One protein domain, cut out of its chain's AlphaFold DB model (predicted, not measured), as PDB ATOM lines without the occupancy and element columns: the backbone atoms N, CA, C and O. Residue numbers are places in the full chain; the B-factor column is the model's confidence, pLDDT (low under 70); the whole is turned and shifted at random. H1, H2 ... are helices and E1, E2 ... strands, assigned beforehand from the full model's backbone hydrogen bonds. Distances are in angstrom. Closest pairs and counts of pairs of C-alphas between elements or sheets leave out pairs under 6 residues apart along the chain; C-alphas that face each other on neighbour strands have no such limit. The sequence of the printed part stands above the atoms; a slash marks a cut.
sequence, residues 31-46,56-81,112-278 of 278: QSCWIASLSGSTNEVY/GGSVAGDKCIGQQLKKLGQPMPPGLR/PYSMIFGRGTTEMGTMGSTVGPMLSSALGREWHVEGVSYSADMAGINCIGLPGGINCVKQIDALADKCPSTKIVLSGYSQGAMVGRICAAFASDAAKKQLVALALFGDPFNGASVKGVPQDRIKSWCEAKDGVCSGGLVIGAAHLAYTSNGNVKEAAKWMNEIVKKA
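What this domain is: This is residues 31 to 46, 56 to 81 and 112 to 278 of the 278 residues of the protein "Cutinase" of Venturia nashicola (UniProt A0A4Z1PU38). A twisted, parallel sheet of five strands makes the core of three layers, with H5 and H6 over one face and H3 and H8 over the other. H1, H2 and H4 are off the sheet, beyond the ends where its strands finish. The printed part has 209 residues, with eight named helices and five named strands in the order H1 H2 E1 H3 E2 H4 H5 E3 H6 H7 E4 E5 H8; the sheet's order is E2 E1 E3 E4 E5. The class is mixed, helices and strands; the whole is compact, with a radius of gyration of the C-alphas of 15.5 A and spans of 47 by 39 by 30 A.

How they stand to each other: H1, residues 31 to 38, touches no helix. H2, residues 59 to 71, is only just apart from it, at 8.3 A. E1, residues 113 to 118, is followed by H3, residues 131 to 139, 8.5 A over the sheet. E2, residues 143 to 147, is parallel to E1, with N 115 and O 144 2.8 A apart. H4, residues 154 to 158, touches residues 60 to 62 of H2 alone; the closest C-alphas, of Gly 61 and Asn 158, are 4.5 A apart. H5, residues 162 to 178, is the hub, on the opposite face from H3. E3, residues 183 to 189, is parallel to E1, with N 114 and O 183 at 2.9 A. H6, residues 191 to 202, touches H5 at a steep tilt of 56 degrees, the closest C-alphas being those of Gly 165 and Val 195, 4.1 A apart. H7, residues 205 to 210, is on the same face, over none of the strands. E4, residues 211 to 217, is parallel to E3, with N 215 and O 186 at 2.9 A, and to E5, residues 234 to 237, with N 237 and O 216 at 2.8 A. H8, residues 263 to 277, touches H3; the C-alphas of Leu 139 and Ala 268 are closest, at 5.3 A. E1, H3, E2 and E3, H6 H7, E4 are strand-helix-strand units, parallel neighbour strands with helices between; E2, H4 H5, E3 is a split one, with E1 between E2 and E3 in the sheet; the three crossovers are right-handed. Every O i to N i+4 pair is within hydrogen-bond range in H1 to H6, 1 of 2 in H7 and 10 of 11 in H8.

Where its parts are: H1 begins at C-alpha 31 (17.263, -22.158, -19.110). H5 is 24.3 A long, H8 21.0 A and E3 20.3 A. H8 ends at C-alpha 277 (21.912, -13.988, 12.769).

The domain as a whole: The C-alphas farthest apart, of Gly 79 and Arg 141, are 47.2 A apart. Residues 47 to 55 and 82 to 111 are not printed; the gaps are 16.2 A and 44.8 A. The links E1 to H3, E4 to E5 and E5 to H8 are long. No printed residue is under 70 in pLDDT.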
ATOM      1  N   GLN A  31      15.902 -21.686 -18.901       93.12
ATOM      2  CA  GLN A  31      17.263 -22.158 -19.110       93.12
ATOM      3  C   GLN A  31      18.088 -22.257 -17.808       93.12
ATOM      4  O   GLN A  31      18.796 -23.252 -17.656       93.12
ATOM      5  N   SER A  32      17.986 -21.309 -16.863       94.38
ATOM      6  CA  SER A  32      18.673 -21.399 -15.561       94.38
ATOM      7  C   SER A  32      18.128 -22.540 -14.695       94.38
ATOM      8  O   SER A  32      18.918 -23.247 -14.069       94.38
ATOM      9  N   CYS A  33      16.815 -22.811 -14.726       94.38
ATOM     10  CA  CYS A  33      16.239 -23.999 -14.079       94.38
ATOM     11  C   CYS A  33      16.758 -25.296 -14.711       94.38
ATOM     12  O   CYS A  33      17.068 -26.267 -14.012       94.38
ATOM     13  N   TRP A  34      16.840 -25.333 -16.043       94.25
ATOM     14  CA  TRP A  34      17.192 -26.546 -16.771       94.25
ATOM     15  C   TRP A  34      18.646 -26.940 -16.508       94.25
ATOM     16  O   TRP A  34      18.925 -28.102 -16.230       94.25
ATOM     17  N   ILE A  35      19.582 -25.985 -16.532       95.31
ATOM     18  CA  ILE A  35      20.992 -26.291 -16.241       95.31
ATOM     19  C   ILE A  35      21.238 -26.573 -14.751       95.31
ATOM     20  O   ILE A  35      22.075 -27.418 -14.426       95.31
ATOM     21  N   ALA A  36      20.479 -25.941 -13.845       97.00
ATOM     22  CA  ALA A  36      20.559 -26.227 -12.415       97.00
ATOM     23  C   ALA A  36      20.099 -27.662 -12.111       97.00
ATOM     24  O   ALA A  36      20.833 -28.421 -11.476       97.00
ATOM     25  N   SER A  37      18.946 -28.084 -12.636       95.56
ATOM     26  CA  SER A  37      18.474 -29.467 -12.479       95.56
ATOM     27  C   SER A  37      19.367 -30.479 -13.196       95.56
ATOM     28  O   SER A  37      19.639 -31.545 -12.641       95.56
ATOM     29  N   LEU A  38      19.930 -30.133 -14.362       96.31
ATOM     30  CA  LEU A  38      20.902 -30.974 -15.072       96.31
ATOM     31  C   LEU A  38      22.154 -31.267 -14.232       96.31
ATOM     32  O   LEU A  38      22.725 -32.350 -14.340       96.31
ATOM     33  N   SER A  39      22.572 -30.333 -13.374       96.62
ATOM     34  CA  SER A  39      23.693 -30.544 -12.443       96.62
ATOM     35  C   SER A  39      23.367 -31.489 -11.283       96.62
ATOM     36  O   SER A  39      24.263 -31.870 -10.532       96.62
ATOM     37  N   GLY A  40      22.093 -31.843 -11.095       96.19
ATOM     38  CA  GLY A  40      21.624 -32.619  -9.952       96.19
ATOM     39  C   GLY A  40      21.667 -31.858  -8.623       96.19
ATOM     40  O   GLY A  40      21.492 -32.483  -7.577       96.19
ATOM     41  N   SER A  41      21.899 -30.540  -8.632       97.06
ATOM     42  CA  SER A  41      21.984 -29.715  -7.415       97.06
ATOM     43  C   SER A  41      20.625 -29.270  -6.860       97.06
ATOM     44  O   SER A  41      20.565 -28.773  -5.739       97.06
ATOM     45  N   THR A  42      19.529 -29.484  -7.595       95.81
ATOM     46  CA  THR A  42      18.150 -29.126  -7.213       95.81
ATOM     47  C   THR A  42      17.354 -30.349  -6.760       95.81
ATOM     48  O   THR A  42      17.643 -31.458  -7.198       95.81
ATOM     49  N   ASN A  43      16.290 -30.180  -5.969       89.31
ATOM     50  CA  ASN A  43      15.351 -31.288  -5.705       89.31
ATOM     51  C   ASN A  43      14.563 -31.720  -6.959       89.31
ATOM     52  O   ASN A  43      14.062 -32.839  -7.005       89.31
ATOM     53  N   GLU A  44      14.497 -30.861  -7.977       90.12
ATOM     54  CA  GLU A  44      13.877 -31.170  -9.265       90.12
ATOM     55  C   GLU A  44      14.688 -32.210 -10.043       90.12
ATOM     56  O   GLU A  44      15.900 -32.060 -10.233       90.12
ATOM     57  N   VAL A  45      14.012 -33.254 -10.526       87.38
ATOM     58  CA  VAL A  45      14.611 -34.246 -11.424       87.38
ATOM     59  C   VAL A  45      14.678 -33.652 -12.826       87.38
ATOM     60  O   VAL A  45      13.656 -33.273 -13.397       87.38
ATOM     61  N   TYR A  46      15.878 -33.597 -13.403       92.38
ATOM     62  CA  TYR A  46      16.044 -33.110 -14.769       92.38
ATOM     63  C   TYR A  46      15.261 -33.968 -15.772       92.38
ATOM     64  O   TYR A  46      15.344 -35.200 -15.775       92.38
ATOM     65  N   GLY A  56      23.390 -24.303 -25.495       82.75
ATOM     66  CA  GLY A  56      24.827 -24.368 -25.208       82.75
ATOM     67  C   GLY A  56      25.386 -25.785 -24.997       82.75
ATOM     68  O   GLY A  56      24.829 -26.793 -25.450       82.75
ATOM     69  N   GLY A  57      26.558 -25.848 -24.356       83.69
ATOM     70  CA  GLY A  57      27.294 -27.080 -24.067       83.69
ATOM     71  C   GLY A  57      27.908 -27.773 -25.292       83.69
ATOM     72  O   GLY A  57      27.571 -27.511 -26.451       83.69
ATOM     73  N   SER A  58      28.782 -28.744 -25.037       88.06
ATOM     74  CA  SER A  58      29.479 -29.530 -26.064       88.06
ATOM     75  C   SER A  58      29.292 -31.036 -25.849       88.06
ATOM     76  O   SER A  58      28.878 -31.468 -24.779       88.06
ATOM     77  N   VAL A  59      29.622 -31.865 -26.849       89.12
ATOM     78  CA  VAL A  59      29.627 -33.338 -26.691       89.12
ATOM     79  C   VAL A  59      30.552 -33.765 -25.545       89.12
ATOM     80  O   VAL A  59      30.222 -34.659 -24.771       89.12
ATOM     81  N   ALA A  60      31.710 -33.110 -25.426       91.19
ATOM     82  CA  ALA A  60      32.649 -33.351 -24.337       91.19
ATOM     83  C   ALA A  60      32.070 -32.919 -22.979       91.19
ATOM     84  O   ALA A  60      32.234 -33.640 -21.999       91.19
ATOM     85  N   GLY A  61      31.356 -31.788 -22.941       92.88
ATOM     86  CA  GLY A  61      30.616 -31.318 -21.772       92.88
ATOM     87  C   GLY A  61      29.585 -32.339 -21.304       92.88
ATOM     88  O   GLY A  61      29.664 -32.798 -20.172       92.88
ATOM     89  N   ASP A  62      28.705 -32.794 -22.193       92.88
ATOM     90  CA  ASP A  62      27.673 -33.788 -21.876       92.88
ATOM     91  C   ASP A  62      28.273 -35.115 -21.371       92.88
ATOM     92  O   ASP A  62      27.792 -35.694 -20.394       92.88
ATOM     93  N   LYS A  63      29.372 -35.580 -21.986       94.50
ATOM     94  CA  LYS A  63      30.119 -36.751 -21.500       94.50
ATOM     95  C   LYS A  63      30.680 -36.512 -20.095       94.50
ATOM     96  O   LYS A  63      30.577 -37.397 -19.248       94.50
ATOM     97  N   CYS A  64      31.253 -35.335 -19.848       95.69
ATOM     98  CA  CYS A  64      31.768 -34.957 -18.536       95.69
ATOM     99  C   CYS A  64      30.647 -34.917 -17.487       95.69
ATOM    100  O   CYS A  64      30.804 -35.525 -16.433       95.69
ATOM    101  N   ILE A  65      29.497 -34.299 -17.790       95.94
ATOM    102  CA  ILE A  65      28.323 -34.253 -16.901       95.94
ATOM    103  C   ILE A  65      27.930 -35.672 -16.497       95.94
ATOM    104  O   ILE A  65      27.848 -35.974 -15.309       95.94
ATOM    105  N   GLY A  66      27.780 -36.571 -17.475       93.81
ATOM    106  CA  GLY A  66      27.455 -37.965 -17.196       93.81
ATOM    107  C   GLY A  66      28.493 -38.649 -16.297       93.81
ATOM    108  O   GLY A  66      28.153 -39.298 -15.310       93.81
ATOM    109  N   GLN A  67      29.782 -38.463 -16.578       94.62
ATOM    110  CA  GLN A  67      30.852 -39.036 -15.756       94.62
ATOM    111  C   GLN A  67      30.842 -38.509 -14.314       94.62
ATOM    112  O   GLN A  67      31.018 -39.301 -13.389       94.62
ATOM    113  N   GLN A  68      30.636 -37.207 -14.104       95.88
ATOM    114  CA  GLN A  68      30.624 -36.614 -12.762       95.88
ATOM    115  C   GLN A  68      29.369 -37.012 -11.974       95.88
ATOM    116  O   GLN A  68      29.479 -37.399 -10.815       95.88
ATOM    117  N   LEU A  69      28.193 -37.017 -12.606       94.62
ATOM    118  CA  LEU A  69      26.953 -37.453 -11.957       94.62
ATOM    119  C   LEU A  69      27.000 -38.929 -11.558       94.62
ATOM    120  O   LEU A  69      26.572 -39.271 -10.460       94.62
ATOM    121  N   LYS A  70      27.610 -39.789 -12.386       93.19
ATOM    122  CA  LYS A  70      27.851 -41.194 -12.027       93.19
ATOM    123  C   LYS A  70      28.695 -41.316 -10.754       93.19
ATOM    124  O   LYS A  70      28.381 -42.144  -9.905       93.19
ATOM    125  N   LYS A  71      29.742 -40.493 -10.598       90.44
ATOM    126  CA  LYS A  71      30.568 -40.470  -9.373       90.44
ATOM    127  C   LYS A  71      29.786 -39.987  -8.150       90.44
ATOM    128  O   LYS A  71      30.015 -40.487  -7.060       90.44
ATOM    129  N   LEU A  72      28.856 -39.055  -8.346       90.31
ATOM    130  CA  LEU A  72      27.948 -38.549  -7.312       90.31
ATOM    131  C   LEU A  72      26.754 -39.485  -7.033       90.31
ATOM    132  O   LEU A  72      25.838 -39.107  -6.300       90.31
ATOM    133  N   GLY A  73      26.707 -40.669  -7.658       90.69
ATOM    134  CA  GLY A  73      25.585 -41.604  -7.537       90.69
ATOM    135  C   GLY A  73      24.253 -41.048  -8.053       90.69
ATOM    136  O   GLY A  73      23.194 -41.548  -7.682       90.69
ATOM    137  N   GLN A  74      24.282 -39.998  -8.875       91.31
ATOM    138  CA  GLN A  74      23.087 -39.381  -9.441       91.31
ATOM    139  C   GLN A  74      22.623 -40.138 -10.695       91.31
ATOM    140  O   GLN A  74      23.452 -40.680 -11.438       91.31
ATOM    141  N   PRO A  75      21.305 -40.168 -10.968       88.19
ATOM    142  CA  PRO A  75      20.779 -40.787 -12.177       88.19
ATOM    143  C   PRO A  75      21.308 -40.082 -13.427       88.19
ATOM    144  O   PRO A  75      21.590 -38.884 -13.415       88.19
ATOM    145  N   MET A  76      21.422 -40.831 -14.528       89.12
ATOM    146  CA  MET A  76      21.856 -40.252 -15.795       89.12
ATOM    147  C   MET A  76      20.765 -39.359 -16.397       89.12
ATOM    148  O   MET A  76      19.681 -39.869 -16.684       89.12
ATOM    149  N   PRO A  77      21.046 -38.070 -16.661       90.81
ATOM    150  CA  PRO A  77      20.092 -37.193 -17.322       90.81
ATOM    151  C   PRO A  77      19.805 -37.648 -18.764       90.81
ATOM    152  O   PRO A  77      20.743 -37.995 -19.495       90.81
ATOM    153  N   PRO A  78      18.541 -37.634 -19.227       89.31
ATOM    154  CA  PRO A  78      18.222 -37.869 -20.633       89.31
ATOM    155  C   PRO A  78      18.830 -36.803 -21.566       89.31
ATOM    156  O   PRO A  78      19.031 -35.652 -21.193       89.31
ATOM    157  N   GLY A  79      19.096 -37.172 -22.824       85.62
ATOM    158  CA  GLY A  79      19.492 -36.231 -23.887       85.62
ATOM    159  C   GLY A  79      20.947 -35.746 -23.885       85.62
ATOM    160  O   GLY A  79      21.296 -34.900 -24.713       85.62
ATOM    161  N   LEU A  80      21.808 -36.296 -23.023       87.50
ATOM    162  CA  LEU A  80      23.255 -36.071 -23.081       87.50
ATOM    163  C   LEU A  80      23.867 -36.669 -24.364       87.50
ATOM    164  O   LEU A  80      23.678 -37.845 -24.688       87.50
ATOM    165  N   ARG A  81      24.635 -35.862 -25.105       87.12
ATOM    166  CA  ARG A  81      25.366 -36.263 -26.318       87.12
ATOM    167  C   ARG A  81      26.530 -37.202 -26.003       87.12
ATOM    168  O   ARG A  81      27.180 -37.104 -24.969       87.12
ATOM    169  N   PRO A 112      35.851 -17.534  13.188       97.62
ATOM    170  CA  PRO A 112      34.417 -17.703  13.423       97.62
ATOM    171  C   PRO A 112      33.612 -17.807  12.122       97.62
ATOM    172  O   PRO A 112      32.546 -18.420  12.122       97.62
ATOM    173  N   TYR A 113      34.101 -17.210  11.030       98.56
ATOM    174  CA  TYR A 113      33.445 -17.231   9.725       98.56
ATOM    175  C   TYR A 113      34.410 -17.721   8.652       98.56
ATOM    176  O   TYR A 113      35.595 -17.374   8.667       98.56
ATOM    177  N   SER A 114      33.892 -18.470   7.686       98.62
ATOM    178  CA  SER A 114      34.652 -18.944   6.534       98.62
ATOM    179  C   SER A 114      33.910 -18.671   5.232       98.62
ATOM    180  O   SER A 114      32.706 -18.900   5.135       98.62
ATOM    181  N   MET A 115      34.637 -18.227   4.210       98.69
ATOM    182  CA  MET A 115      34.159 -18.170   2.833       98.69
ATOM    183  C   MET A 115      34.969 -19.124   1.957       98.69
ATOM    184  O   MET A 115      36.189 -18.984   1.879       98.69
ATOM    185  N   ILE A 116      34.281 -20.016   1.242       98.81
ATOM    186  CA  ILE A 116      34.863 -20.774   0.126       98.81
ATOM    187  C   ILE A 116      34.348 -20.161  -1.177       98.81
ATOM    188  O   ILE A 116      33.135 -20.041  -1.371       98.81
ATOM    189  N   PHE A 117      35.261 -19.748  -2.055       98.88
ATOM    190  CA  PHE A 117      34.952 -18.972  -3.255       98.88
ATOM    191  C   PHE A 117      35.274 -19.721  -4.556       98.88
ATOM    192  O   PHE A 117      36.414 -20.121  -4.796       98.88
ATOM    193  N   GLY A 118      34.291 -19.865  -5.443       98.81
ATOM    194  CA  GLY A 118      34.496 -20.296  -6.828       98.81
ATOM    195  C   GLY A 118      34.733 -19.104  -7.762       98.81
ATOM    196  O   GLY A 118      33.916 -18.187  -7.817       98.81
ATOM    197  N   ARG A 119      35.812 -19.123  -8.550       98.75
ATOM    198  CA  ARG A 119      36.154 -18.046  -9.497       98.75
ATOM    199  C   ARG A 119      35.443 -18.134 -10.859       98.75
ATOM    200  O   ARG A 119      34.842 -19.142 -11.229       98.75
ATOM    201  N   GLY A 120      35.516 -17.071 -11.643       98.25
ATOM    202  CA  GLY A 120      34.994 -17.053 -13.007       98.25
ATOM    203  C   GLY A 120      35.814 -17.915 -13.968       98.25
ATOM    204  O   GLY A 120      36.988 -18.215 -13.734       98.25
ATOM    205  N   THR A 121      35.201 -18.300 -15.090       97.69
ATOM    206  CA  THR A 121      35.913 -19.002 -16.163       97.69
ATOM    207  C   THR A 121      37.066 -18.141 -16.681       97.69
ATOM    208  O   THR A 121      36.901 -16.944 -16.891       97.69
ATOM    209  N   THR A 122      38.220 -18.760 -16.915       97.06
ATOM    210  CA  THR A 122      39.505 -18.175 -17.332       97.06
ATOM    211  C   THR A 122      40.210 -17.293 -16.300       97.06
ATOM    212  O   THR A 122      41.306 -16.810 -16.578       97.06
ATOM    213  N   GLU A 123      39.656 -17.113 -15.097       97.81
ATOM    214  CA  GLU A 123      40.357 -16.354 -14.061       97.81
ATOM    215  C   GLU A 123      41.566 -17.126 -13.497       97.81
ATOM    216  O   GLU A 123      41.567 -18.356 -13.394       97.81
ATOM    217  N   MET A 124      42.607 -16.387 -13.104       94.94
ATOM    218  CA  MET A 124      43.854 -16.942 -12.566       94.94
ATOM    219  C   MET A 124      43.781 -17.215 -11.057       94.94
ATOM    220  O   MET A 124      42.975 -16.628 -10.337       94.94
ATOM    221  N   GLY A 125      44.679 -18.067 -10.556       96.06
ATOM    222  CA  GLY A 125      44.742 -18.412  -9.132       96.06
ATOM    223  C   GLY A 125      43.480 -19.131  -8.644       96.06
ATOM    224  O   GLY A 125      42.687 -19.613  -9.441       96.06
ATOM    225  N   THR A 126      43.281 -19.229  -7.330       97.00
ATOM    226  CA  THR A 126      42.082 -19.873  -6.757       97.00
ATOM    227  C   THR A 126      40.947 -18.883  -6.501       97.00
ATOM    228  O   THR A 126      39.783 -19.252  -6.617       97.00
ATOM    229  N   MET A 127      41.274 -17.618  -6.225       98.12
ATOM    230  CA  MET A 127      40.301 -16.550  -5.960       98.12
ATOM    231  C   MET A 127      39.875 -15.775  -7.212       98.12
ATOM    232  O   MET A 127      38.935 -14.991  -7.148       98.12
ATOM    233  N   GLY A 128      40.552 -15.964  -8.344       97.88
ATOM    234  CA  GLY A 128      40.387 -15.090  -9.501       97.88
ATOM    235  C   GLY A 128      41.064 -13.730  -9.320       97.88
ATOM    236  O   GLY A 128      41.842 -13.521  -8.389       97.88
ATOM    237  N   SER A 129      40.767 -12.797 -10.224       96.88
ATOM    238  CA  SER A 129      41.351 -11.447 -10.244       96.88
ATOM    239  C   SER A 129      40.305 -10.335 -10.147       96.88
ATOM    240  O   SER A 129      40.655  -9.159 -10.210       96.88
ATOM    241  N   THR A 130      39.024 -10.693 -10.016       97.75
ATOM    242  CA  THR A 130      37.900  -9.747 -10.015       97.75
ATOM    243  C   THR A 130      37.105  -9.791  -8.703       97.75
ATOM    244  O   THR A 130      37.497  -9.164  -7.719       97.75
ATOM    245  N   VAL A 131      35.988 -10.522  -8.673       98.62
ATOM    246  CA  VAL A 131      35.036 -10.569  -7.556       98.62
ATOM    247  C   VAL A 131      35.683 -11.150  -6.300       98.62
ATOM    248  O   VAL A 131      35.542 -10.568  -5.227       98.62
ATOM    249  N   GLY A 132      36.433 -12.249  -6.420       98.50
ATOM    250  CA  GLY A 132      36.985 -12.968  -5.269       98.50
ATOM    251  C   GLY A 132      37.921 -12.128  -4.390       98.50
ATOM    252  O   GLY A 132      37.643 -11.993  -3.196       98.50
ATOM    253  N   PRO A 133      38.994 -11.512  -4.928       98.38
ATOM    254  CA  PRO A 133      39.889 -10.668  -4.133       98.38
ATOM    255  C   PRO A 133      39.192  -9.439  -3.541       98.38
ATOM    256  O   PRO A 133      39.461  -9.062  -2.397       98.38
ATOM    257  N   MET A 134      38.270  -8.823  -4.290       98.44
ATOM    258  CA  MET A 134      37.529  -7.657  -3.808       98.44
ATOM    259  C   MET A 134      36.583  -8.030  -2.659       98.44
ATOM    260  O   MET A 134      36.540  -7.325  -1.652       98.44
ATOM    261  N   LEU A 135      35.877  -9.159  -2.776       98.69
ATOM    262  CA  LEU A 135      34.992  -9.663  -1.730       98.69
ATOM    263  C   LEU A 135      35.790 -10.063  -0.487       98.69
ATOM    264  O   LEU A 135      35.453  -9.637   0.615       98.69
ATOM    265  N   SER A 136      36.903 -10.781  -0.665       98.12
ATOM    266  CA  SER A 136      37.818 -11.128   0.428       98.12
ATOM    267  C   SER A 136      38.294  -9.893   1.194       98.12
ATOM    268  O   SER A 136      38.349  -9.913   2.421       98.12
ATOM    269  N   SER A 137      38.619  -8.811   0.484       97.88
ATOM    270  CA  SER A 137      39.078  -7.561   1.099       97.88
ATOM    271  C   SER A 137      37.970  -6.851   1.886       97.88
ATOM    272  O   SER A 137      38.257  -6.138   2.845       97.88
ATOM    273  N   ALA A 138      36.705  -7.049   1.508       98.00
ATOM    274  CA  ALA A 138      35.556  -6.383   2.117       98.00
ATOM    275  C   ALA A 138      34.989  -7.103   3.360       98.00
ATOM    276  O   ALA A 138      34.289  -6.474   4.152       98.00
ATOM    277  N   LEU A 139      35.274  -8.396   3.554       97.19
ATOM    278  CA  LEU A 139      34.709  -9.201   4.649       97.19
ATOM    279  C   LEU A 139      35.364  -8.942   6.020       97.19
ATOM    280  O   LEU A 139      34.699  -9.053   7.048       97.19
ATOM    281  N   GLY A 140      36.631  -8.523   6.051       92.94
ATOM    282  CA  GLY A 140      37.356  -8.193   7.283       92.94
ATOM    283  C   GLY A 140      38.016  -9.391   7.986       92.94
ATOM    284  O   GLY A 140      37.932 -10.534   7.555       92.94
ATOM    285  N   ARG A 141      38.713  -9.121   9.099       94.69
ATOM    286  CA  ARG A 141      39.656 -10.054   9.772       94.69
ATOM    287  C   ARG A 141      39.046 -11.274  10.478       94.69
ATOM    288  O   ARG A 141      39.789 -12.159  10.921       94.69
ATOM    289  N   GLU A 142      37.730 -11.273  10.664       96.00
ATOM    290  CA  GLU A 142      36.981 -12.376  11.282       96.00
ATOM    291  C   GLU A 142      36.750 -13.532  10.306       96.00
ATOM    292  O   GLU A 142      36.372 -14.617  10.734       96.00
ATOM    293  N   TRP A 143      37.007 -13.314   9.016       97.88
ATOM    294  CA  TRP A 143      36.802 -14.304   7.973       97.88
ATOM    295  C   TRP A 143      38.093 -15.046   7.645       97.88
ATOM    296  O   TRP A 143      39.147 -14.445   7.422       97.88
ATOM    297  N   HIS A 144      37.998 -16.367   7.577       97.56
ATOM    298  CA  HIS A 144      38.886 -17.176   6.760       97.56
ATOM    299  C   HIS A 144      38.345 -17.184   5.329       97.56
ATOM    300  O   HIS A 144      37.144 -17.337   5.122       97.56
ATOM    301  N   VAL A 145      39.214 -17.000   4.341       97.38
ATOM    302  CA  VAL A 145      38.820 -16.994   2.932       97.38
ATOM    303  C   VAL A 145      39.716 -17.950   2.170       97.38
ATOM    304  O   VAL A 145      40.940 -17.831   2.226       97.38
ATOM    305  N   GLU A 146      39.103 -18.859   1.423       96.62
ATOM    306  CA  GLU A 146      39.807 -19.744   0.509       96.62
ATOM    307  C   GLU A 146      39.077 -19.877  -0.826       96.62
ATOM    308  O   GLU A 146      37.860 -19.726  -0.924       96.62
ATOM    309  N   GLY A 147      39.847 -20.127  -1.881       98.31
ATOM    310  CA  GLY A 147      39.318 -20.333  -3.221       98.31
ATOM    311  C   GLY A 147      39.306 -21.810  -3.582       98.31
ATOM    312  O   GLY A 147      40.251 -22.534  -3.253       98.31
ATOM    313  N   VAL A 148      38.285 -22.229  -4.327       98.50
ATOM    314  CA  VAL A 148      38.159 -23.610  -4.796       98.50
ATOM    315  C   VAL A 148      39.304 -23.957  -5.742       98.50
ATOM    316  O   VAL A 148      39.636 -23.199  -6.661       98.50
ATOM    317  N   SER A 149      39.902 -25.132  -5.545       95.62
ATOM    318  CA  SER A 149      40.970 -25.636  -6.408       95.62
ATOM    319  C   SER A 149      40.375 -26.369  -7.609       95.62
ATOM    320  O   SER A 149      39.918 -27.504  -7.510       95.62
ATOM    321  N   TYR A 150      40.328 -25.706  -8.761       97.25
ATOM    322  CA  TYR A 150      39.855 -26.277 -10.030       97.25
ATOM    323  C   TYR A 150      40.374 -25.451 -11.207       97.25
ATOM    324  O   TYR A 150      40.842 -24.330 -11.011       97.25
ATOM    325  N   SER A 151      40.281 -25.970 -12.431       96.75
ATOM    326  CA  SER A 151      40.858 -25.332 -13.627       96.75
ATOM    327  C   SER A 151      40.180 -24.024 -14.043       96.75
ATOM    328  O   SER A 151      40.802 -23.195 -14.697       96.75
ATOM    329  N   ALA A 152      38.917 -23.835 -13.660       96.81
ATOM    330  CA  ALA A 152      38.046 -22.753 -14.109       96.81
ATOM    331  C   ALA A 152      38.095 -22.481 -15.624       96.81
ATOM    332  O   ALA A 152      38.197 -21.343 -16.061       96.81
ATOM    333  N   ASP A 153      38.064 -23.520 -16.454       96.12
ATOM    334  CA  ASP A 153      38.267 -23.406 -17.899       96.12
ATOM    335  C   ASP A 153      36.967 -23.610 -18.700       96.12
ATOM    336  O   ASP A 153      35.871 -23.823 -18.159       96.12
ATOM    337  N   MET A 154      37.100 -23.556 -20.029       94.19
ATOM    338  CA  MET A 154      35.991 -23.791 -20.951       94.19
ATOM    339  C   MET A 154      35.462 -25.233 -20.898       94.19
ATOM    340  O   MET A 154      34.296 -25.474 -21.213       94.19
ATOM    341  N   ALA A 155      36.274 -26.214 -20.501       93.62
ATOM    342  CA  ALA A 155      35.795 -27.581 -20.319       93.62
ATOM    343  C   ALA A 155      34.890 -27.672 -19.080       93.62
ATOM    344  O   ALA A 155      33.818 -28.275 -19.138       93.62
ATOM    345  N   GLY A 156      35.264 -26.994 -17.995       94.31
ATOM    346  CA  GLY A 156      34.498 -26.901 -16.761       94.31
ATOM    347  C   GLY A 156      33.140 -26.228 -16.948       94.31
ATOM    348  O   GLY A 156      32.156 -26.709 -16.392       94.31
ATOM    349  N   ILE A 157      33.043 -25.159 -17.753       93.75
ATOM    350  CA  ILE A 157      31.764 -24.438 -17.949       93.75
ATOM    351  C   ILE A 157      30.837 -25.283 -18.818       93.75
ATOM    352  O   ILE A 157      29.657 -25.414 -18.515       93.75
ATOM    353  N   ASN A 158      31.388 -25.954 -19.834       94.25
ATOM    354  CA  ASN A 158      30.649 -26.921 -20.643       94.25
ATOM    355  C   ASN A 158      30.229 -28.162 -19.841       94.25
ATOM    356  O   ASN A 158      29.277 -28.833 -20.221       94.25
ATOM    357  N   CYS A 159      30.920 -28.452 -18.736       96.62
ATOM    358  CA  CYS A 159      30.547 -29.455 -17.744       96.62
ATOM    359  C   CYS A 159      29.774 -28.842 -16.557       96.62
ATOM    360  O   CYS A 159      29.821 -29.373 -15.447       96.62
ATOM    361  N   ILE A 160      29.096 -27.706 -16.777       96.19
ATOM    362  CA  ILE A 160      28.199 -27.000 -15.839       96.19
ATOM    363  C   ILE A 160      28.779 -26.785 -14.431       96.19
ATOM    364  O   ILE A 160      28.058 -26.759 -13.442       96.19
ATOM    365  N   GLY A 161      30.104 -26.653 -14.323       97.50
ATOM    366  CA  GLY A 161      30.799 -26.433 -13.053       97.50
ATOM    367  C   GLY A 161      30.965 -27.674 -12.167       97.50
ATOM    368  O   GLY A 161      31.586 -27.560 -11.112       97.50
ATOM    369  N   LEU A 162      30.501 -28.862 -12.579       98.19
ATOM    370  CA  LEU A 162      30.559 -30.091 -11.768       98.19
ATOM    371  C   LEU A 162      31.961 -30.442 -11.240       98.19
ATOM    372  O   LEU A 162      32.063 -30.746 -10.052       98.19
ATOM    373  N   PRO A 163      33.050 -30.374 -12.037       97.69
ATOM    374  CA  PRO A 163      34.384 -30.683 -11.523       97.69
ATOM    375  C   PRO A 163      34.803 -29.768 -10.364       97.69
ATOM    376  O   PRO A 163      35.330 -30.246  -9.363       97.69
ATOM    377  N   GLY A 164      34.525 -28.464 -10.475       98.31
ATOM    378  CA  GLY A 164      34.803 -27.509  -9.402       98.31
ATOM    379  C   GLY A 164      33.889 -27.719  -8.197       98.31
ATOM    380  O   GLY A 164      34.362 -27.678  -7.069       98.31
ATOM    381  N   GLY A 165      32.604 -28.010  -8.424       98.50
ATOM    382  CA  GLY A 165      31.648 -28.318  -7.359       98.50
ATOM    383  C   GLY A 165      32.075 -29.517  -6.514       98.50
ATOM    384  O   GLY A 165      32.065 -29.428  -5.293       98.50
ATOM    385  N   ILE A 166      32.535 -30.601  -7.147       97.56
ATOM    386  CA  ILE A 166      33.036 -31.800  -6.452       97.56
ATOM    387  C   ILE A 166      34.304 -31.501  -5.645       97.56
ATOM    388  O   ILE A 166      34.440 -31.987  -4.526       97.56
ATOM    389  N   ASN A 167      35.226 -30.696  -6.179       97.81
ATOM    390  CA  ASN A 167      36.396 -30.279  -5.405       97.81
ATOM    391  C   ASN A 167      35.990 -29.386  -4.224       97.81
ATOM    392  O   ASN A 167      36.477 -29.584  -3.117       97.81
ATOM    393  N   CYS A 168      35.028 -28.479  -4.414       98.69
ATOM    394  CA  CYS A 168      34.480 -27.689  -3.316       98.69
ATOM    395  C   CYS A 168      33.837 -28.565  -2.230       98.69
ATOM    396  O   CYS A 168      34.048 -28.274  -1.060       98.69
ATOM    397  N   VAL A 169      33.123 -29.651  -2.576       98.50
ATOM    398  CA  VAL A 169      32.569 -30.602  -1.583       98.50
ATOM    399  C   VAL A 169      33.669 -31.130  -0.660       98.50
ATOM    400  O   VAL A 169      33.527 -31.087   0.555       98.50
ATOM    401  N   LYS A 170      34.810 -31.546  -1.219       97.56
ATOM    402  CA  LYS A 170      35.944 -32.017  -0.408       97.56
ATOM    403  C   LYS A 170      36.481 -30.927   0.516       97.56
ATOM    404  O   LYS A 170      36.809 -31.208   1.663       97.56
ATOM    405  N   GLN A 171      36.577 -29.697   0.016       97.88
ATOM    406  CA  GLN A 171      37.098 -28.565   0.781       97.88
ATOM    407  C   GLN A 171      36.155 -28.146   1.907       97.88
ATOM    408  O   GLN A 171      36.610 -27.978   3.034       97.88
ATOM    409  N   ILE A 172      34.850 -28.025   1.638       98.19
ATOM    410  CA  ILE A 172      33.872 -27.662   2.668       98.19
ATOM    411  C   ILE A 172      33.752 -28.752   3.732       98.19
ATOM    412  O   ILE A 172      33.668 -28.418   4.909       98.19
ATOM    413  N   ASP A 173      33.802 -30.031   3.350       98.19
ATOM    414  CA  ASP A 173      33.764 -31.138   4.307       98.19
ATOM    415  C   ASP A 173      35.026 -31.141   5.187       98.19
ATOM    416  O   ASP A 173      34.924 -31.162   6.412       98.19
ATOM    417  N   ALA A 174      36.213 -30.988   4.589       96.88
ATOM    418  CA  ALA A 174      37.464 -30.884   5.343       96.88
ATOM    419  C   ALA A 174      37.501 -29.653   6.269       96.88
ATOM    420  O   ALA A 174      37.986 -29.730   7.400       96.88
ATOM    421  N   LEU A 175      36.981 -28.510   5.811       96.31
ATOM    422  CA  LEU A 175      36.857 -27.303   6.623       96.31
ATOM    423  C   LEU A 175      35.891 -27.516   7.792       96.31
ATOM    424  O   LEU A 175      36.194 -27.092   8.908       96.31
ATOM    425  N   ALA A 176      34.754 -28.163   7.541       96.81
ATOM    426  CA  ALA A 176      33.735 -28.420   8.546       96.81
ATOM    427  C   ALA A 176      34.238 -29.358   9.650       96.81
ATOM    428  O   ALA A 176      33.940 -29.128  10.824       96.81
ATOM    429  N   ASP A 177      35.034 -30.364   9.287       96.12
ATOM    430  CA  ASP A 177      35.675 -31.273  10.239       96.12
ATOM    431  C   ASP A 177      36.746 -30.557  11.069       96.12
ATOM    432  O   ASP A 177      36.838 -30.734  12.286       96.12
ATOM    433  N   LYS A 178      37.552 -29.710  10.422       94.88
ATOM    434  CA  LYS A 178      38.658 -29.006  11.075       94.88
ATOM    435  C   LYS A 178      38.199 -27.852  11.966       94.88
ATOM    436  O   LYS A 178      38.813 -27.597  13.001       94.88
ATOM    437  N   CYS A 179      37.145 -27.147  11.567       96.62
ATOM    438  CA  CYS A 179      36.635 -25.960  12.246       96.62
ATOM    439  C   CYS A 179      35.135 -26.084  12.537       96.62
ATOM    440  O   CYS A 179      34.351 -25.310  11.998       96.62
ATOM    441  N   PRO A 180      34.714 -26.980  13.447       96.19
ATOM    442  CA  PRO A 180      33.304 -27.332  13.630       96.19
ATOM    443  C   PRO A 180      32.396 -26.188  14.109       96.19
ATOM    444  O   PRO A 180      31.173 -26.303  14.049       96.19
ATOM    445  N   SER A 181      32.978 -25.095  14.614       96.38
ATOM    446  CA  SER A 181      32.262 -23.894  15.051       96.38
ATOM    447  C   SER A 181      32.246 -22.764  14.017       96.38
ATOM    448  O   SER A 181      31.611 -21.739  14.277       96.38
ATOM    449  N   THR A 182      32.939 -22.903  12.878       98.06
ATOM    450  CA  THR A 182      32.937 -21.851  11.855       98.06
ATOM    451  C   THR A 182      31.590 -21.808  11.147       98.06
ATOM    452  O   THR A 182      30.990 -22.835  10.836       98.06
ATOM    453  N   LYS A 183      31.109 -20.601  10.863       98.62
ATOM    454  CA  LYS A 183      29.943 -20.398  10.003       98.62
ATOM    455  C   LYS A 183      30.414 -20.218   8.571       98.62
ATOM    456  O   LYS A 183      31.184 -19.304   8.274       98.62
ATOM    457  N   ILE A 184      29.943 -21.082   7.683       98.81
ATOM    458  CA  ILE A 184      30.418 -21.153   6.304       98.81
ATOM    459  C   ILE A 184      29.457 -20.398   5.388       98.81
ATOM    460  O   ILE A 184      28.246 -20.614   5.421       98.81
ATOM    461  N   VAL A 185      30.000 -19.545   4.524       98.88
ATOM    462  CA  VAL A 185      29.292 -19.007   3.361       98.88
ATOM    463  C   VAL A 185      29.992 -19.491   2.100       98.88
ATOM    464  O   VAL A 185      31.191 -19.291   1.919       98.88
ATOM    465  N   LEU A 186      29.238 -20.117   1.203       98.94
ATOM    466  CA  LEU A 186      29.735 -20.444  -0.128       98.94
ATOM    467  C   LEU A 186      29.518 -19.242  -1.042       98.94
ATOM    468  O   LEU A 186      28.447 -18.641  -1.058       98.94
ATOM    469  N   SER A 187      30.525 -18.879  -1.821       98.88
ATOM    470  CA  SER A 187      30.419 -17.776  -2.768       98.88
ATOM    471  C   SER A 187      30.993 -18.164  -4.118       98.88
ATOM    472  O   SER A 187      31.804 -19.083  -4.234       98.88
ATOM    473  N   GLY A 188      30.565 -17.475  -5.166       98.81
ATOM    474  CA  GLY A 188      31.240 -17.600  -6.442       98.81
ATOM    475  C   GLY A 188      30.738 -16.656  -7.511       98.81
ATOM    476  O   GLY A 188      29.652 -16.088  -7.409       98.81
ATOM    477  N   TYR A 189      31.556 -16.506  -8.544       98.81
ATOM    478  CA  TYR A 189      31.290 -15.652  -9.696       98.81
ATOM    479  C   TYR A 189      31.200 -16.480 -10.980       98.81
ATOM    480  O   TYR A 189      32.078 -17.302 -11.251       98.81
ATOM    481  N   SER A 190      30.163 -16.256 -11.794       98.56
ATOM    482  CA  SER A 190      29.984 -16.904 -13.098       98.56
ATOM    483  C   SER A 190      29.956 -18.437 -12.963       98.56
ATOM    484  O   SER A 190      29.148 -18.985 -12.216       98.56
ATOM    485  N   GLN A 191      30.872 -19.166 -13.605       98.50
ATOM    486  CA  GLN A 191      31.065 -20.603 -13.370       98.50
ATOM    487  C   GLN A 191      31.223 -20.974 -11.891       98.50
ATOM    488  O   GLN A 191      30.714 -22.006 -11.455       98.50
ATOM    489  N   GLY A 192      31.915 -20.139 -11.122       98.81
ATOM    490  CA  GLY A 192      32.112 -20.317  -9.695       98.81
ATOM    491  C   GLY A 192      30.817 -20.276  -8.883       98.81
ATOM    492  O   GLY A 192      30.731 -20.921  -7.841       98.81
ATOM    493  N   ALA A 193      29.780 -19.589  -9.371       98.81
ATOM    494  CA  ALA A 193      28.468 -19.613  -8.732       98.81
ATOM    495  C   ALA A 193      27.803 -20.998  -8.856       98.81
ATOM    496  O   ALA A 193      27.282 -21.525  -7.870       98.81
ATOM    497  N   MET A 194      27.919 -21.643 -10.027       98.81
ATOM    498  CA  MET A 194      27.493 -23.041 -10.200       98.81
ATOM    499  C   MET A 194      28.280 -23.973  -9.275       98.81
ATOM    500  O   MET A 194      27.691 -24.838  -8.630       98.81
ATOM    501  N   VAL A 195      29.599 -23.765  -9.163       98.88
ATOM    502  CA  VAL A 195      30.468 -24.516  -8.241       98.88
ATOM    503  C   VAL A 195      29.950 -24.422  -6.805       98.88
ATOM    504  O   VAL A 195      29.765 -25.459  -6.174       98.88
ATOM    505  N   GLY A 196      29.643 -23.217  -6.309       98.81
ATOM    506  CA  GLY A 196      29.103 -23.013  -4.961       98.81
ATOM    507  C   GLY A 196      27.752 -23.702  -4.734       98.81
ATOM    508  O   GLY A 196      27.544 -24.329  -3.697       98.81
ATOM    509  N   ARG A 197      26.844 -23.669  -5.715       98.75
ATOM    510  CA  ARG A 197      25.543 -24.360  -5.618       98.75
ATOM    511  C   ARG A 197      25.664 -25.879  -5.612       98.75
ATOM    512  O   ARG A 197      25.012 -26.541  -4.811       98.75
ATOM    513  N   ILE A 198      26.510 -26.432  -6.477       98.81
ATOM    514  CA  ILE A 198      26.788 -27.874  -6.524       98.81
ATOM    515  C   ILE A 198      27.441 -28.314  -5.209       98.81
ATOM    516  O   ILE A 198      27.025 -29.305  -4.619       98.81
ATOM    517  N   CYS A 199      28.401 -27.532  -4.716       98.75
ATOM    518  CA  CYS A 199      29.058 -27.755  -3.433       98.75
ATOM    519  C   CYS A 199      28.048 -27.831  -2.284       98.75
ATOM    520  O   CYS A 199      27.996 -28.830  -1.576       98.75
ATOM    521  N   ALA A 200      27.164 -26.839  -2.171       98.69
ATOM    522  CA  ALA A 200      26.108 -26.823  -1.166       98.69
ATOM    523  C   ALA A 200      25.175 -28.045  -1.247       98.69
ATOM    524  O   ALA A 200      24.827 -28.629  -0.221       98.69
ATOM    525  N   ALA A 201      24.782 -28.451  -2.458       98.31
ATOM    526  CA  ALA A 201      23.870 -29.572  -2.663       98.31
ATOM    527  C   ALA A 201      24.471 -30.919  -2.230       98.31
ATOM    528  O   ALA A 201      23.764 -31.759  -1.663       98.31
ATOM    529  N   PHE A 202      25.765 -31.120  -2.491       98.38
ATOM    530  CA  PHE A 202      26.449 -32.404  -2.310       98.38
ATOM    531  C   PHE A 202      27.375 -32.471  -1.091       98.38
ATOM    532  O   PHE A 202      27.902 -33.545  -0.819       98.38
ATOM    533  N   ALA A 203      27.537 -31.377  -0.345       98.31
ATOM    534  CA  ALA A 203      28.247 -31.370   0.930       98.31
ATOM    535  C   ALA A 203      27.640 -32.364   1.934       98.31
ATOM    536  O   ALA A 203      26.428 -32.643   1.905       98.31
ATOM    537  N   SER A 204      28.486 -32.857   2.838       97.62
ATOM    538  CA  SER A 204      28.085 -33.708   3.957       97.62
ATOM    539  C   SER A 204      27.078 -33.011   4.879       97.62
ATOM    540  O   SER A 204      26.963 -31.782   4.918       97.62
ATOM    541  N   ASP A 205      26.362 -33.792   5.688       96.06
ATOM    542  CA  ASP A 205      25.439 -33.236   6.683       96.06
ATOM    543  C   ASP A 205      26.164 -32.387   7.740       96.06
ATOM    544  O   ASP A 205      25.592 -31.425   8.254       96.06
ATOM    545  N   ALA A 206      27.423 -32.712   8.057       94.00
ATOM    546  CA  ALA A 206      28.249 -31.927   8.971       94.00
ATOM    547  C   ALA A 206      28.541 -30.534   8.394       94.00
ATOM    548  O   ALA A 206      28.267 -29.525   9.049       94.00
ATOM    549  N   ALA A 207      28.992 -30.473   7.140       97.88
ATOM    550  CA  ALA A 207      29.216 -29.216   6.433       97.88
ATOM    551  C   ALA A 207      27.921 -28.412   6.242       97.88
ATOM    552  O   ALA A 207      27.899 -27.204   6.478       97.88
ATOM    553  N   LYS A 208      26.803 -29.063   5.892       97.56
ATOM    554  CA  LYS A 208      25.500 -28.391   5.720       97.56
ATOM    555  C   LYS A 208      24.965 -27.750   6.998       97.56
ATOM    556  O   LYS A 208      24.296 -26.723   6.908       97.56
ATOM    557  N   LYS A 209      25.266 -28.312   8.175       97.12
ATOM    558  CA  LYS A 209      24.923 -27.694   9.470       97.12
ATOM    559  C   LYS A 209      25.677 -26.386   9.712       97.12
ATOM    560  O   LYS A 209      25.138 -25.496  10.358       97.12
ATOM    561  N   GLN A 210      26.898 -26.271   9.191       98.19
ATOM    562  CA  GLN A 210      27.726 -25.065   9.292       98.19
ATOM    563  C   GLN A 210      27.474 -24.074   8.145       98.19
ATOM    564  O   GLN A 210      27.796 -22.891   8.265       98.19
ATOM    565  N   LEU A 211      26.890 -24.534   7.032       98.69
ATOM    566  CA  LEU A 211      26.544 -23.707   5.882       98.69
ATOM    567  C   LEU A 211      25.401 -22.745   6.224       98.69
ATOM    568  O   LEU A 211      24.232 -23.129   6.328       98.69
ATOM    569  N   VAL A 212      25.749 -21.467   6.334       98.62
ATOM    570  CA  VAL A 212      24.811 -20.380   6.606       98.62
ATOM    571  C   VAL A 212      24.135 -19.897   5.336       98.62
ATOM    572  O   VAL A 212      22.926 -19.686   5.357       98.62
ATOM    573  N   ALA A 213      24.880 -19.696   4.247       98.62
ATOM    574  CA  ALA A 213      24.348 -19.021   3.067       98.62
ATOM    575  C   ALA A 213      25.165 -19.250   1.788       98.62
ATOM    576  O   ALA A 213      26.312 -19.703   1.835       98.62
ATOM    577  N   LEU A 214      24.570 -18.878   0.651       98.88
ATOM    578  CA  LEU A 214      25.243 -18.718  -0.636       98.88
ATOM    579  C   LEU A 214      25.203 -17.248  -1.082       98.88
ATOM    580  O   LEU A 214      24.130 -16.647  -1.113       98.88
ATOM    581  N   ALA A 215      26.360 -16.697  -1.461       98.75
ATOM    582  CA  ALA A 215      26.530 -15.339  -1.989       98.75
ATOM    583  C   ALA A 215      27.113 -15.379  -3.411       98.75
ATOM    584  O   ALA A 215      28.318 -15.552  -3.590       98.75
ATOM    585  N   LEU A 216      26.270 -15.259  -4.434       98.88
ATOM    586  CA  LEU A 216      26.613 -15.605  -5.818       98.88
ATOM    587  C   LEU A 216      26.561 -14.384  -6.741       98.88
ATOM    588  O   LEU A 216      25.719 -13.513  -6.558       98.88
ATOM    589  N   PHE A 217      27.423 -14.322  -7.752       98.81
ATOM    590  CA  PHE A 217      27.502 -13.206  -8.703       98.81
ATOM    591  C   PHE A 217      27.447 -13.734 -10.130       98.81
ATOM    592  O   PHE A 217      28.189 -14.661 -10.460       98.81
ATOM    593  N   GLY A 218      26.608 -13.151 -10.988       98.06
ATOM    594  CA  GLY A 218      26.493 -13.601 -12.379       98.06
ATOM    595  C   GLY A 218      26.139 -15.084 -12.478       98.06
ATOM    596  O   GLY A 218      26.773 -15.814 -13.232       98.06
ATOM    597  N   ASP A 219      25.212 -15.535 -11.636       98.31
ATOM    598  CA  ASP A 219      24.922 -16.942 -11.381       98.31
ATOM    599  C   ASP A 219      24.131 -17.599 -12.528       98.31
ATOM    600  O   ASP A 219      22.960 -17.266 -12.722       98.31
ATOM    601  N   PRO A 220      24.697 -18.584 -13.251       97.69
ATOM    602  CA  PRO A 220      23.960 -19.307 -14.285       97.69
ATOM    603  C   PRO A 220      22.713 -20.029 -13.764       97.69
ATOM    604  O   PRO A 220      21.774 -20.254 -14.523       97.69
ATOM    605  N   PHE A 221      22.689 -20.399 -12.480       97.69
ATOM    606  CA  PHE A 221      21.583 -21.111 -11.831       97.69
ATOM    607  C   PHE A 221      20.657 -20.149 -11.069       97.69
ATOM    608  O   PHE A 221      19.908 -20.577 -10.185       97.69
ATOM    609  N   ASN A 222      20.706 -18.849 -11.380       96.94
ATOM    610  CA  ASN A 222      19.953 -17.835 -10.654       96.94
ATOM    611  C   ASN A 222      18.460 -18.195 -10.550       96.94
ATOM    612  O   ASN A 222      17.837 -18.645 -11.518       96.94
ATOM    613  N   GLY A 223      17.915 -18.005  -9.346       94.81
ATOM    614  CA  GLY A 223      16.538 -18.332  -8.968       94.81
ATOM    615  C   GLY A 223      16.253 -19.817  -8.701       94.81
ATOM    616  O   GLY A 223      15.184 -20.135  -8.181       94.81
ATOM    617  N   ALA A 224      17.170 -20.743  -9.013       96.50
ATOM    618  CA  ALA A 224      16.934 -22.174  -8.800       96.50
ATOM    619  C   ALA A 224      17.077 -22.530  -7.316       96.50
ATOM    620  O   ALA A 224      17.818 -21.870  -6.579       96.50
ATOM    621  N   SER A 225      16.382 -23.575  -6.865       96.31
ATOM    622  CA  SER A 225      16.574 -24.130  -5.522       96.31
ATOM    623  C   SER A 225      17.916 -24.865  -5.412       96.31
ATOM    624  O   SER A 225      18.571 -25.149  -6.413       96.31
ATOM    625  N   VAL A 226      18.343 -25.190  -4.193       97.75
ATOM    626  CA  VAL A 226      19.505 -26.056  -3.945       97.75
ATOM    627  C   VAL A 226      19.104 -27.116  -2.923       97.75
ATOM    628  O   VAL A 226      18.479 -26.799  -1.910       97.75
ATOM    629  N   LYS A 227      19.439 -28.387  -3.177       96.00
ATOM    630  CA  LYS A 227      19.141 -29.502  -2.264       96.00
ATOM    631  C   LYS A 227      19.662 -29.187  -0.860       96.00
ATOM    632  O   LYS A 227      20.850 -28.938  -0.675       96.00
ATOM    633  N   GLY A 228      18.778 -29.234   0.134       94.44
ATOM    634  CA  GLY A 228      19.145 -29.020   1.538       94.44
ATOM    635  C   GLY A 228      19.448 -27.567   1.925       94.44
ATOM    636  O   GLY A 228      19.910 -27.339   3.042       94.44
ATOM    637  N   VAL A 229      19.179 -26.582   1.059       96.44
ATOM    638  CA  VAL A 229      19.360 -25.160   1.384       96.44
ATOM    639  C   VAL A 229      18.043 -24.389   1.206       96.44
ATOM    640  O   VAL A 229      17.548 -24.278   0.086       96.44
ATOM    641  N   PRO A 230      17.468 -23.843   2.296       95.06
ATOM    642  CA  PRO A 230      16.392 -22.858   2.263       95.06
ATOM    643  C   PRO A 230      16.696 -21.680   1.339       95.06
ATOM    644  O   PRO A 230      17.816 -21.165   1.320       95.06
ATOM    645  N   GLN A 231      15.690 -21.256   0.578       93.56
ATOM    646  CA  GLN A 231      15.899 -20.320  -0.523       93.56
ATOM    647  C   GLN A 231      16.204 -18.887  -0.072       93.56
ATOM    648  O   GLN A 231      16.890 -18.149  -0.771       93.56
ATOM    649  N   ASP A 232      15.778 -18.511   1.128       94.25
ATOM    650  CA  ASP A 232      16.118 -17.245   1.785       94.25
ATOM    651  C   ASP A 232      17.603 -17.141   2.187       94.25
ATOM    652  O   ASP A 232      18.101 -16.043   2.445       94.25
ATOM    653  N   ARG A 233      18.336 -18.262   2.188       96.81
ATOM    654  CA  ARG A 233      19.788 -18.315   2.430       96.81
ATOM    655  C   ARG A 233      20.615 -18.238   1.145       96.81
ATOM    656  O   ARG A 233      21.841 -18.292   1.207       96.81
ATOM    657  N   ILE A 234      19.975 -18.114  -0.019       97.75
ATOM    658  CA  ILE A 234      20.642 -18.031  -1.321       97.75
ATOM    659  C   ILE A 234      20.421 -16.635  -1.895       97.75
ATOM    660  O   ILE A 234      19.327 -16.301  -2.342       97.75
ATOM    661  N   LYS A 235      21.478 -15.819  -1.928       97.94
ATOM    662  CA  LYS A 235      21.446 -14.494  -2.552       97.94
ATOM    663  C   LYS A 235      22.352 -14.462  -3.775       97.94
ATOM    664  O   LYS A 235      23.548 -14.731  -3.690       97.94
ATOM    665  N   SER A 236      21.756 -14.130  -4.917       97.31
ATOM    666  CA  SER A 236      22.454 -13.984  -6.195       97.31
ATOM    667  C   SER A 236      22.364 -12.538  -6.669       97.31
ATOM    668  O   SER A 236      21.275 -12.030  -6.924       97.31
ATOM    669  N   TRP A 237      23.508 -11.874  -6.795       98.19
ATOM    670  CA  TRP A 237      23.632 -10.604  -7.497       98.19
ATOM    671  C   TRP A 237      23.699 -10.893  -8.987       98.19
ATOM    672  O   TRP A 237      24.715 -11.357  -9.505       98.19
ATOM    673  N   CYS A 238      22.582 -10.634  -9.654       96.94
ATOM    674  CA  CYS A 238      22.412 -10.868 -11.072       96.94
ATOM    675  C   CYS A 238      21.883  -9.607 -11.741       96.94
ATOM    676  O   CYS A 238      20.724  -9.236 -11.562       96.94
ATOM    677  N   GLU A 239      22.749  -8.939 -12.501       95.19
ATOM    678  CA  GLU A 239      22.377  -7.720 -13.214       95.19
ATOM    679  C   GLU A 239      21.336  -8.017 -14.296       95.19
ATOM    680  O   GLU A 239      21.435  -9.006 -15.019       95.19
ATOM    681  N   ALA A 240      20.358  -7.126 -14.476       91.50
ATOM    682  CA  ALA A 240      19.237  -7.362 -15.393       91.50
ATOM    683  C   ALA A 240      19.663  -7.628 -16.853       91.50
ATOM    684  O   ALA A 240      18.942  -8.287 -17.600       91.50
ATOM    685  N   LYS A 241      20.828  -7.107 -17.265       93.31
ATOM    686  CA  LYS A 241      21.410  -7.279 -18.610       93.31
ATOM    687  C   LYS A 241      22.508  -8.345 -18.671       93.31
ATOM    688  O   LYS A 241      23.166  -8.479 -19.701       93.31
ATOM    689  N   ASP A 242      22.747  -9.067 -17.583       96.12
ATOM    690  CA  ASP A 242      23.685 -10.179 -17.567       96.12
ATOM    691  C   ASP A 242      23.014 -11.429 -18.151       96.12
ATOM    692  O   ASP A 242      22.191 -12.080 -17.507       96.12
ATOM    693  N   GLY A 243      23.365 -11.776 -19.391       91.94
ATOM    694  CA  GLY A 243      22.805 -12.947 -20.066       91.94
ATOM    695  C   GLY A 243      23.273 -14.287 -19.486       91.94
ATOM    696  O   GLY A 243      22.703 -15.327 -19.828       91.94
ATOM    697  N   VAL A 244      24.265 -14.284 -18.589       95.19
ATOM    698  CA  VAL A 244      24.642 -15.470 -17.811       95.19
ATOM    699  C   VAL A 244      23.587 -15.791 -16.765       95.19
ATOM    700  O   VAL A 244      23.231 -16.951 -16.605       95.19
ATOM    701  N   CYS A 245      22.992 -14.777 -16.139       95.94
ATOM    702  CA  CYS A 245      21.978 -14.943 -15.095       95.94
ATOM    703  C   CYS A 245      20.681 -15.618 -15.560       95.94
ATOM    704  O   CYS A 245      19.884 -16.071 -14.742       95.94
ATOM    705  N   SER A 246      20.451 -15.702 -16.870       91.81
ATOM    706  CA  SER A 246      19.363 -16.484 -17.465       91.81
ATOM    707  C   SER A 246      19.800 -17.884 -17.916       91.81
ATOM    708  O   SER A 246      19.094 -18.514 -18.694       91.81
ATOM    709  N   GLY A 247      20.968 -18.370 -17.485       88.38
ATOM    710  CA  GLY A 247      21.529 -19.673 -17.861       88.38
ATOM    711  C   GLY A 247      22.158 -19.724 -19.260       88.38
ATOM    712  O   GLY A 247      22.410 -20.810 -19.789       88.38
ATOM    713  N   GLY A 248      22.390 -18.563 -19.881       87.50
ATOM    714  CA  GLY A 248      23.115 -18.438 -21.144       87.50
ATOM    715  C   GLY A 248      24.627 -18.299 -20.940       87.50
ATOM    716  O   GLY A 248      25.116 -18.160 -19.826       87.50
ATOM    717  N   LEU A 249      25.387 -18.287 -22.038       86.38
ATOM    718  CA  LEU A 249      26.819 -17.942 -22.041       86.38
ATOM    719  C   LEU A 249      27.052 -16.629 -22.797       86.38
ATOM    720  O   LEU A 249      27.881 -16.546 -23.701       86.38
ATOM    721  N   VAL A 250      26.262 -15.609 -22.457       89.12
ATOM    722  CA  VAL A 250      26.316 -14.285 -23.090       89.12
ATOM    723  C   VAL A 250      27.046 -13.324 -22.157       89.12
ATOM    724  O   VAL A 250      26.458 -12.764 -21.235       89.12
ATOM    725  N   ILE A 251      28.345 -13.153 -22.404       91.88
ATOM    726  CA  ILE A 251      29.222 -12.296 -21.601       91.88
ATOM    727  C   ILE A 251      29.189 -10.873 -22.162       91.88
ATOM    728  O   ILE A 251      29.697 -10.612 -23.249       91.88
ATOM    729  N   GLY A 252      28.585  -9.956 -21.410       91.81
ATOM    730  CA  GLY A 252      28.518  -8.533 -21.746       91.81
ATOM    731  C   GLY A 252      28.994  -7.644 -20.601       91.81
ATOM    732  O   GLY A 252      29.396  -8.131 -19.545       91.81
ATOM    733  N   ALA A 253      28.900  -6.326 -20.786       94.25
ATOM    734  CA  ALA A 253      29.348  -5.346 -19.792       94.25
ATOM    735  C   ALA A 253      28.723  -5.565 -18.402       94.25
ATOM    736  O   ALA A 253      29.416  -5.433 -17.402       94.25
ATOM    737  N   ALA A 254      27.447  -5.959 -18.341       94.88
ATOM    738  CA  ALA A 254      26.762  -6.252 -17.084       94.88
ATOM    739  C   ALA A 254      27.401  -7.423 -16.318       94.88
ATOM    740  O   ALA A 254      27.587  -7.322 -15.110       94.88
ATOM    741  N   HIS A 255      27.815  -8.488 -17.018       97.56
ATOM    742  CA  HIS A 255      28.491  -9.629 -16.393       97.56
ATOM    743  C   HIS A 255      29.855  -9.242 -15.808       97.56
ATOM    744  O   HIS A 255      30.280  -9.781 -14.797       97.56
ATOM    745  N   LEU A 256      30.540  -8.275 -16.425       95.88
ATOM    746  CA  LEU A 256      31.875  -7.833 -16.014       95.88
ATOM    747  C   LEU A 256      31.849  -6.706 -14.965       95.88
ATOM    748  O   LEU A 256      32.906  -6.284 -14.499       95.88
ATOM    749  N   ALA A 257      30.668  -6.202 -14.594       96.12
ATOM    750  CA  ALA A 257      30.519  -4.989 -13.788       96.12
ATOM    751  C   ALA A 257      30.434  -5.222 -12.268       96.12
ATOM    752  O   ALA A 257      30.423  -4.248 -11.519       96.12
ATOM    753  N   TYR A 258      30.400  -6.469 -11.778       97.69
ATOM    754  CA  TYR A 258      30.169  -6.767 -10.350       97.69
ATOM    755  C   TYR A 258      31.166  -6.103  -9.383       97.69
ATOM    756  O   TYR A 258      30.839  -5.840  -8.225       97.69
ATOM    757  N   THR A 259      32.384  -5.815  -9.846       96.56
ATOM    758  CA  THR A 259      33.421  -5.127  -9.062       96.56
ATOM    759  C   THR A 259      33.264  -3.603  -9.041       96.56
ATOM    760  O   THR A 259      33.816  -2.945  -8.161       96.56
ATOM    761  N   SER A 260      32.514  -3.018  -9.977       95.88
ATOM    762  CA  SER A 260      32.375  -1.564 -10.139       95.88
ATOM    763  C   SER A 260      30.965  -1.037  -9.867       95.88
ATOM    764  O   SER A 260      30.807   0.153  -9.610       95.88
ATOM    765  N   ASN A 261      29.950  -1.902  -9.856       95.25
ATOM    766  CA  ASN A 261      28.550  -1.524  -9.648       95.25
ATOM    767  C   ASN A 261      28.098  -1.521  -8.174       95.25
ATOM    768  O   ASN A 261      26.956  -1.189  -7.882       95.25
ATOM    769  N   GLY A 262      28.988  -1.871  -7.239       97.31
ATOM    770  CA  GLY A 262      28.705  -1.887  -5.800       97.31
ATOM    771  C   GLY A 262      28.243  -3.235  -5.239       97.31
ATOM    772  O   GLY A 262      28.255  -3.390  -4.016       97.31
ATOM    773  N   ASN A 263      27.950  -4.232  -6.083       98.25
ATOM    774  CA  ASN A 263      27.418  -5.527  -5.641       98.25
ATOM    775  C   ASN A 263      28.355  -6.248  -4.672       98.25
ATOM    776  O   ASN A 263      27.900  -6.793  -3.673       98.25
ATOM    777  N   VAL A 264      29.673  -6.208  -4.895       98.44
ATOM    778  CA  VAL A 264      30.634  -6.828  -3.964       98.44
ATOM    779  C   VAL A 264      30.573  -6.201  -2.565       98.44
ATOM    780  O   VAL A 264      30.655  -6.913  -1.563       98.44
ATOM    781  N   LYS A 265      30.386  -4.879  -2.470       98.31
ATOM    782  CA  LYS A 265      30.263  -4.190  -1.174       98.31
ATOM    783  C   LYS A 265      28.953  -4.552  -0.481       98.31
ATOM    784  O   LYS A 265      28.949  -4.808   0.722       98.31
ATOM    785  N   GLU A 266      27.853  -4.592  -1.231       98.56
ATOM    786  CA  GLU A 266      26.554  -5.015  -0.705       98.56
ATOM    787  C   GLU A 266      26.599  -6.469  -0.218       98.56
ATOM    788  O   GLU A 266      26.119  -6.775   0.873       98.56
ATOM    789  N   ALA A 267      27.241  -7.352  -0.982       98.62
ATOM    790  CA  ALA A 267      27.410  -8.750  -0.628       98.62
ATOM    791  C   ALA A 267      28.223  -8.937   0.645       98.62
ATOM    792  O   ALA A 267      27.777  -9.647   1.540       98.62
ATOM    793  N   ALA A 268      29.360  -8.253   0.781       98.69
ATOM    794  CA  ALA A 268      30.154  -8.311   2.003       98.69
ATOM    795  C   ALA A 268      29.359  -7.842   3.232       98.69
ATOM    796  O   ALA A 268      29.449  -8.449   4.302       98.69
ATOM    797  N   LYS A 269      28.545  -6.786   3.086       98.62
ATOM    798  CA  LYS A 269      27.646  -6.321   4.151       98.62
ATOM    799  C   LYS A 269      26.612  -7.393   4.505       98.62
ATOM    800  O   LYS A 269      26.502  -7.766   5.670       98.62
ATOM    801  N   TRP A 270      25.907  -7.924   3.510       98.56
ATOM    802  CA  TRP A 270      24.888  -8.957   3.704       98.56
ATOM    803  C   TRP A 270      25.463 -10.233   4.333       98.56
ATOM    804  O   TRP A 270      24.882 -10.767   5.275       98.56
ATOM    805  N   MET A 271      26.639 -10.681   3.882       98.62
ATOM    806  CA  MET A 271      27.349 -11.832   4.445       98.62
ATOM    807  C   MET A 271      27.688 -11.620   5.924       98.62
ATOM    808  O   MET A 271      27.447 -12.506   6.737       98.62
ATOM    809  N   ASN A 272      28.189 -10.438   6.299       98.44
ATOM    810  CA  ASN A 272      28.469 -10.103   7.698       98.44
ATOM    811  C   ASN A 272      27.205 -10.049   8.572       98.44
ATOM    812  O   ASN A 272      27.273 -10.329   9.766       98.44
ATOM    813  N   GLU A 273      26.059  -9.674   8.008       98.12
ATOM    814  CA  GLU A 273      24.782  -9.647   8.726       98.12
ATOM    815  C   GLU A 273      24.195 -11.051   8.907       98.12
ATOM    816  O   GLU A 273      23.748 -11.387  10.003       98.12
ATOM    817  N   ILE A 274      24.204 -11.883   7.860       97.81
ATOM    818  CA  ILE A 274      23.568 -13.205   7.906       97.81
ATOM    819  C   ILE A 274      24.317 -14.173   8.830       97.81
ATOM    820  O   ILE A 274      23.677 -14.868   9.615       97.81
ATOM    821  N   VAL A 275      25.657 -14.149   8.857       97.94
ATOM    822  CA  VAL A 275      26.435 -14.996   9.785       97.94
ATOM    823  C   VAL A 275      26.263 -14.597  11.252       97.94
ATOM    824  O   VAL A 275      26.426 -15.435  12.136       97.94
ATOM    825  N   LYS A 276      25.897 -13.344  11.543       96.31
ATOM    826  CA  LYS A 276      25.606 -12.888  12.914       96.31
ATOM    827  C   LYS A 276      24.218 -13.304  13.398       96.31
ATOM    828  O   LYS A 276      24.008 -13.371  14.603       96.31
ATOM    829  N   LYS A 277      23.287 -13.556  12.474       93.56
ATOM    830  CA  LYS A 277      21.912 -13.988  12.769       93.56
ATOM    831  C   LYS A 277      21.760 -15.509  12.862       93.56
ATOM    832  O   LYS A 277      20.811 -15.962  13.489       93.56
ATOM    833  N   ALA A 278      22.644 -16.250  12.191       85.06
ATOM    834  CA  ALA A 278      22.646 -17.712  12.147       85.06
ATOM    835  C   ALA A 278      23.101 -18.364  13.456       85.06
ATOM    836  O   ALA A 278      23.865 -17.712  14.207       85.06
TER     837      ALA A 278